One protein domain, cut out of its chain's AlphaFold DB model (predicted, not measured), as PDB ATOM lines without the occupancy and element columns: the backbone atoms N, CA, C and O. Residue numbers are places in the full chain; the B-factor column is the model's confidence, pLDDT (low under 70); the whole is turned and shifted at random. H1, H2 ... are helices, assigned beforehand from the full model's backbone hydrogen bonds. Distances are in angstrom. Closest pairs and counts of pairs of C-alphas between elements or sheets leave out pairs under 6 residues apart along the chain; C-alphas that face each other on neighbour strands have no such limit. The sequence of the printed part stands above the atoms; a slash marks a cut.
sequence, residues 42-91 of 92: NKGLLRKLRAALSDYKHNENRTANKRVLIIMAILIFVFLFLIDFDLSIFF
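What this domain is: This is residues 42 to 91 of the 92 residues of the protein "Riboflavin synthase subunit beta" of Bacteroidetes bacterium (UniProt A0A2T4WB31). Two helices, H1 and the longer H2, meet near their ends in an open V, and past the far end of H2 the chain turns off to the side into the short H3, whose residues 87 to 90 stand free and stick out. The printed part has 50 residues with three named helices, H1, H2, H3, and no named strand: all helix. It is only just loose, close to extended, with a radius of gyration of the C-alphas of 14.6 A and spans of 36 by 29 by 19 A.

How they stand to each other: Start with H1, residues 45 to 58, and H2, residues 62 to 82: they are close but not clearly touching, their closest C-alphas, Tyr 56 and Asn 65, 6.4 A apart. They run opposite ways at a steep tilt of 43 degrees. H3, residues 87 to 90, is apart from both. In H1 and H2 every O i to N i+4 pair is within hydrogen-bond range; H3 is too short for one.

Where its parts are: Find C-alpha 45 at (48.563, 18.354, 31.581); from there H1 runs 20.1 A. H2 runs 30.6 A from C-alpha 62 at (60.549, 4.157, 14.302). H3 ends at C-alpha 90, (49.217, 30.240, 5.252).

The domain as a whole: The C-alphas farthest apart, Asn 42 and Phe 91, are 39.7 A apart. The printed part has no cut, and both links are tight. Look for pLDDT under 70 at residues 42 to 43.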
ATOM      1  N   ASN A  42      50.351  11.319  37.825       60.69
ATOM      2  CA  ASN A  42      50.562  12.295  36.734       60.69
ATOM      3  C   ASN A  42      49.308  13.136  36.459       60.69
ATOM      4  O   ASN A  42      48.729  13.109  35.377       60.69
ATOM      5  N   LYS A  43      48.885  13.913  37.460       67.50
ATOM      6  CA  LYS A  43      47.659  14.724  37.393       67.50
ATOM      7  C   LYS A  43      47.793  16.028  36.587       67.50
ATOM      8  O   LYS A  43      46.810  16.747  36.477       67.50
ATOM      9  N   GLY A  44      48.966  16.345  36.030       82.62
ATOM     10  CA  GLY A  44      49.207  17.600  35.305       82.62
ATOM     11  C   GLY A  44      49.252  17.431  33.786       82.62
ATOM     12  O   GLY A  44      49.961  16.551  33.297       82.62
ATOM     13  N   LEU A  45      48.564  18.314  33.051       85.00
ATOM     14  CA  LEU A  45      48.563  18.354  31.581       85.00
ATOM     15  C   LEU A  45      49.987  18.517  31.020       85.00
ATOM     16  O   LEU A  45      50.423  17.723  30.194       85.00
ATOM     17  N   LEU A  46      50.759  19.463  31.569       86.81
ATOM     18  CA  LEU A  46      52.159  19.702  31.192       86.81
ATOM     19  C   LEU A  46      53.026  18.444  31.345       86.81
ATOM     20  O   LEU A  46      53.867  18.153  30.499       86.81
ATOM     21  N   ARG A  47      52.816  17.685  32.427       85.31
ATOM     22  CA  ARG A  47      53.592  16.472  32.701       85.31
ATOM     23  C   ARG A  47      53.264  15.361  31.709       85.31
ATOM     24  O   ARG A  47      54.170  14.658  31.288       85.31
ATOM     25  N   LYS A  48      51.996  15.253  31.298       85.75
ATOM     26  CA  LYS A  48      51.573  14.338  30.231       85.75
ATOM     27  C   LYS A  48      52.198  14.713  28.888       85.75
ATOM     28  O   LYS A  48      52.728  13.835  28.223       85.75
ATOM     29  N   LEU A  49      52.197  16.001  28.532       88.44
ATOM     30  CA  LEU A  49      52.811  16.480  27.289       88.44
ATOM     31  C   LEU A  49      54.318  16.197  27.258       88.44
ATOM     32  O   LEU A  49      54.807  15.606  26.302       88.44
ATOM     33  N   ARG A  50      55.048  16.549  28.325       88.62
ATOM     34  CA  ARG A  50      56.494  16.283  28.423       88.62
ATOM     35  C   ARG A  50      56.820  14.789  28.364       88.62
ATOM     36  O   ARG A  50      57.769  14.419  27.683       88.62
ATOM     37  N   ALA A  51      56.039  13.950  29.044       87.06
ATOM     38  CA  ALA A  51      56.213  12.500  28.997       87.06
ATOM     39  C   ALA A  51      55.976  11.952  27.581       87.06
ATOM     40  O   ALA A  51      56.831  11.251  27.061       87.06
ATOM     41  N   ALA A  52      54.885  12.350  26.918       87.38
ATOM     42  CA  ALA A  52      54.588  11.925  25.548       87.38
ATOM     43  C   ALA A  52      55.669  12.365  24.540       87.38
ATOM     44  O   ALA A  52      56.056  11.591  23.669       87.38
ATOM     45  N   LEU A  53      56.196  13.588  24.681       88.81
ATOM     46  CA  LEU A  53      57.329  14.084  23.889       88.81
ATOM     47  C   LEU A  53      58.601  13.261  24.125       88.81
ATOM     48  O   LEU A  53      59.308  12.928  23.172       88.81
ATOM     49  N   SER A  54      58.890  12.928  25.384       88.62
ATOM     50  CA  SER A  54      60.024  12.076  25.741       88.62
ATOM     51  C   SER A  54      59.878  10.674  25.151       88.62
ATOM     52  O   SER A  54      60.826  10.186  24.538       88.62
ATOM     53  N   ASP A  55      58.698  10.065  25.267       87.38
ATOM     54  CA  ASP A  55      58.398   8.743  24.713       87.38
ATOM     55  C   ASP A  55      58.531   8.722  23.194       87.38
ATOM     56  O   ASP A  55      59.139   7.809  22.649       87.38
ATOM     57  N   TYR A  56      58.030   9.745  22.497       88.50
ATOM     58  CA  TYR A  56      58.184   9.846  21.048       88.50
ATOM     59  C   TYR A  56      59.662   9.934  20.632       88.50
ATOM     60  O   TYR A  56      60.078   9.285  19.671       88.50
ATOM     61  N   LYS A  57      60.479  10.702  21.368       87.38
ATOM     62  CA  LYS A  57      61.901  10.906  21.050       87.38
ATOM     63  C   LYS A  57      62.772   9.682  21.351       87.38
ATOM     64  O   LYS A  57      63.713   9.426  20.605       87.38
ATOM     65  N   HIS A  58      62.471   8.948  22.421       86.81
ATOM     66  CA  HIS A  58      63.263   7.797  22.873       86.81
ATOM     67  C   HIS A  58      62.670   6.445  22.446       86.81
ATOM     68  O   HIS A  58      63.174   5.403  22.858       86.81
ATOM     69  N   ASN A  59      61.618   6.435  21.619       84.69
ATOM     70  CA  ASN A  59      61.071   5.191  21.089       84.69
ATOM     71  C   ASN A  59      62.052   4.544  20.103       84.69
ATOM     72  O   ASN A  59      62.397   5.129  19.075       84.69
ATOM     73  N   GLU A  60      62.449   3.307  20.378       84.88
ATOM     74  CA  GLU A  60      63.285   2.515  19.472       84.88
ATOM     75  C   GLU A  60      62.526   2.154  18.181       84.88
ATOM     76  O   GLU A  60      63.095   2.082  17.087       84.88
ATOM     77  N   ASN A  61      61.198   2.007  18.269       88.19
ATOM     78  CA  ASN A  61      60.371   1.579  17.153       88.19
ATOM     79  C   ASN A  61      59.947   2.755  16.257       88.19
ATOM     80  O   ASN A  61      58.850   3.312  16.358       88.19
ATOM     81  N   ARG A  62      60.802   3.084  15.284       87.56
ATOM     82  CA  ARG A  62      60.549   4.157  14.302       87.56
ATOM     83  C   ARG A  62      59.254   3.978  13.502       87.56
ATOM     84  O   ARG A  62      58.664   4.970  13.076       87.56
ATOM     85  N   THR A  63      58.802   2.741  13.277       91.25
ATOM     86  CA  THR A  63      57.545   2.492  12.546       91.25
ATOM     87  C   THR A  63      56.325   2.934  13.352       91.25
ATOM     88  O   THR A  63      55.397   3.512  12.785       91.25
ATOM     89  N   ALA A  64      56.357   2.745  14.674       89.25
ATOM     90  CA  ALA A  64      55.314   3.212  15.576       89.25
ATOM     91  C   ALA A  64      55.248   4.746  15.588       89.25
ATOM     92  O   ALA A  64      54.169   5.307  15.414       89.25
ATOM     93  N   ASN A  65      56.397   5.426  15.662       90.81
ATOM     94  CA  ASN A  65      56.463   6.891  15.604       90.81
ATOM     95  C   ASN A  65      55.859   7.459  14.311       90.81
ATOM     96  O   ASN A  65      55.082   8.411  14.358       90.81
ATOM     97  N   LYS A  66      56.148   6.842  13.156       93.31
ATOM     98  CA  LYS A  66      55.533   7.239  11.877       93.31
ATOM     99  C   LYS A  66      54.011   7.109  11.908       93.31
ATOM    100  O   LYS A  66      53.319   8.022  11.471       93.31
ATOM    101  N   ARG A  67      53.481   6.003  12.443       94.31
ATOM    102  CA  ARG A  67      52.027   5.799  12.577       94.31
ATOM    103  C   ARG A  67      51.392   6.857  13.476       94.31
ATOM    104  O   ARG A  67      50.363   7.405  13.107       94.31
ATOM    105  N   VAL A  68      52.020   7.172  14.610       93.38
ATOM    106  CA  VAL A  68      51.553   8.228  15.526       93.38
ATOM    107  C   VAL A  68      51.466   9.575  14.806       93.38
ATOM    108  O   VAL A  68      50.450  10.257  14.922       93.38
ATOM    109  N   LEU A  69      52.478   9.929  14.010       92.94
ATOM    110  CA  LEU A  69      52.484  11.170  13.232       92.94
ATOM    111  C   LEU A  69      51.365  11.191  12.179       92.94
ATOM    112  O   LEU A  69      50.650  12.185  12.079       92.94
ATOM    113  N   ILE A  70      51.164  10.090  11.447       96.44
ATOM    114  CA  ILE A  70      50.082   9.962  10.454       96.44
ATOM    115  C   ILE A  70      48.711  10.128  11.119       96.44
ATOM    116  O   ILE A  70      47.886  10.902  10.642       96.44
ATOM    117  N   ILE A  71      48.476   9.445  12.244       96.38
ATOM    118  CA  ILE A  71      47.219   9.550  12.996       96.38
ATOM    119  C   ILE A  71      46.994  10.994  13.463       96.38
ATOM    120  O   ILE A  71      45.898  11.523  13.304       96.38
ATOM    121  N   MET A  72      48.028  11.650  13.997       95.31
ATOM    122  CA  MET A  72      47.943  13.043  14.440       95.31
ATOM    123  C   MET A  72      47.600  13.991  13.282       95.31
ATOM    124  O   MET A  72      46.745  14.856  13.444       95.31
ATOM    125  N   ALA A  73      48.215  13.807  12.111       96.00
ATOM    126  CA  ALA A  73      47.929  14.610  10.925       96.00
ATOM    127  C   ALA A  73      46.476  14.442  10.449       96.00
ATOM    128  O   ALA A  73      45.808  15.437  10.177       96.00
ATOM    129  N   ILE A  74      45.961  13.206  10.415       97.56
ATOM    130  CA  ILE A  74      44.565  12.924  10.040       97.56
ATOM    131  C   ILE A  74      43.595  13.562  11.039       97.56
ATOM    132  O   ILE A  74      42.625  14.191  10.630       97.56
ATOM    133  N   LEU A  75      43.854  13.435  12.344       97.06
ATOM    134  CA  LEU A  75      42.998  14.027  13.374       97.06
ATOM    135  C   LEU A  75      42.951  15.555  13.274       97.06
ATOM    136  O   LEU A  75      41.874  16.133  13.399       97.06
ATOM    137  N   ILE A  76      44.094  16.201  13.018       95.50
ATOM    138  CA  ILE A  76      44.148  17.648  12.781       95.50
ATOM    139  C   ILE A  76      43.366  17.996  11.514       95.50
ATOM    140  O   ILE A  76      42.536  18.892  11.554       95.50
ATOM    141  N   PHE A  77      43.567  17.268  10.417       95.19
ATOM    142  CA  PHE A  77      42.859  17.521   9.164       95.19
ATOM    143  C   PHE A  77      41.333  17.427   9.324       95.19
ATOM    144  O   PHE A  77      40.616  18.336   8.918       95.19
ATOM    145  N   VAL A  78      40.837  16.373   9.981       96.50
ATOM    146  CA  VAL A  78      39.401  16.204  10.269       96.50
ATOM    147  C   VAL A  78      38.882  17.325  11.167       96.50
ATOM    148  O   VAL A  78      37.797  17.846  10.928       96.50
ATOM    149  N   PHE A  79      39.650  17.719  12.185       96.50
ATOM    150  CA  PHE A  79      39.279  18.832  13.052       96.50
ATOM    151  C   PHE A  79      39.156  20.149  12.275       96.50
ATOM    152  O   PHE A  79      38.164  20.846  12.445       96.50
ATOM    153  N   LEU A  80      40.123  20.459  11.405       94.25
ATOM    154  CA  LEU A  80      40.109  21.670  10.578       94.25
ATOM    155  C   LEU A  80      38.947  21.665   9.576       94.25
ATOM    156  O   LEU A  80      38.325  22.702   9.370       94.25
ATOM    157  N   PHE A  81      38.618  20.499   9.014       93.00
ATOM    158  CA  PHE A  81      37.458  20.328   8.141       93.00
ATOM    159  C   PHE A  81      36.132  20.593   8.871       93.00
ATOM    160  O   PHE A  81      35.261  21.255   8.327       93.00
ATOM    161  N   LEU A  82      35.976  20.128  10.116       95.69
ATOM    162  CA  LEU A  82      34.739  20.321  10.889       95.69
ATOM    163  C   LEU A  82      34.424  21.785  11.223       95.69
ATOM    164  O   LEU A  82      33.267  22.107  11.477       95.69
ATOM    165  N   ILE A  83      35.441  22.641  11.292       96.00
ATOM    166  CA  ILE A  83      35.289  24.060  11.634       96.00
ATOM    167  C   ILE A  83      35.360  24.973  10.400       96.00
ATOM    168  O   ILE A  83      35.450  26.187  10.575       96.00
ATOM    169  N   ASP A  84      35.376  24.399   9.188       92.81
ATOM    170  CA  ASP A  84      35.569  25.106   7.914       92.81
ATOM    171  C   ASP A  84      36.771  26.068   7.943       92.81
ATOM    172  O   ASP A  84      36.712  27.213   7.492       92.81
ATOM    173  N   PHE A  85      37.884  25.621   8.531       93.69
ATOM    174  CA  PHE A  85      39.048  26.480   8.711       93.69
ATOM    175  C   PHE A  85      39.761  26.751   7.386       93.69
ATOM    176  O   PHE A  85      40.181  25.830   6.681       93.69
ATOM    177  N   ASP A  86      39.953  28.033   7.085       91.62
ATOM    178  CA  ASP A  86      40.604  28.483   5.865       91.62
ATOM    179  C   ASP A  86      42.123  28.238   5.906       91.62
ATOM    180  O   ASP A  86      42.874  28.908   6.617       91.62
ATOM    181  N   LEU A  87      42.589  27.266   5.116       87.19
ATOM    182  CA  LEU A  87      44.011  26.943   4.966       87.19
ATOM    183  C   LEU A  87      44.761  27.929   4.063       87.19
ATOM    184  O   LEU A  87      45.995  27.937   4.074       87.19
ATOM    185  N   SER A  88      44.056  28.748   3.277       85.62
ATOM    186  CA  SER A  88      44.690  29.683   2.344       85.62
ATOM    187  C   SER A  88      45.460  30.803   3.054       85.62
ATOM    188  O   SER A  88      46.435  31.311   2.502       85.62
ATOM    189  N   ILE A  89      45.125  31.090   4.319       88.31
ATOM    190  CA  ILE A  89      45.809  32.075   5.174       88.31
ATOM    191  C   ILE A  89      47.318  31.820   5.343       88.31
ATOM    192  O   ILE A  89      48.061  32.742   5.662       88.31
ATOM    193  N   PHE A  90      47.793  30.588   5.129       85.88
ATOM    194  CA  PHE A  90      49.217  30.240   5.252       85.88
ATOM    195  C   PHE A  90      50.013  30.370   3.950       85.88
ATOM    196  O   PHE A  90      51.237  30.265   3.989       85.88
ATOM    197  N   PHE A  91      49.342  30.542   2.809       83.62
ATOM    198  CA  PHE A  91      49.974  30.583   1.485       83.62
ATOM    199  C   PHE A  91      49.936  31.975   0.835       83.62
ATOM    200  O   PHE A  91      50.401  32.124  -0.295       83.62
TER     201      PHE A  91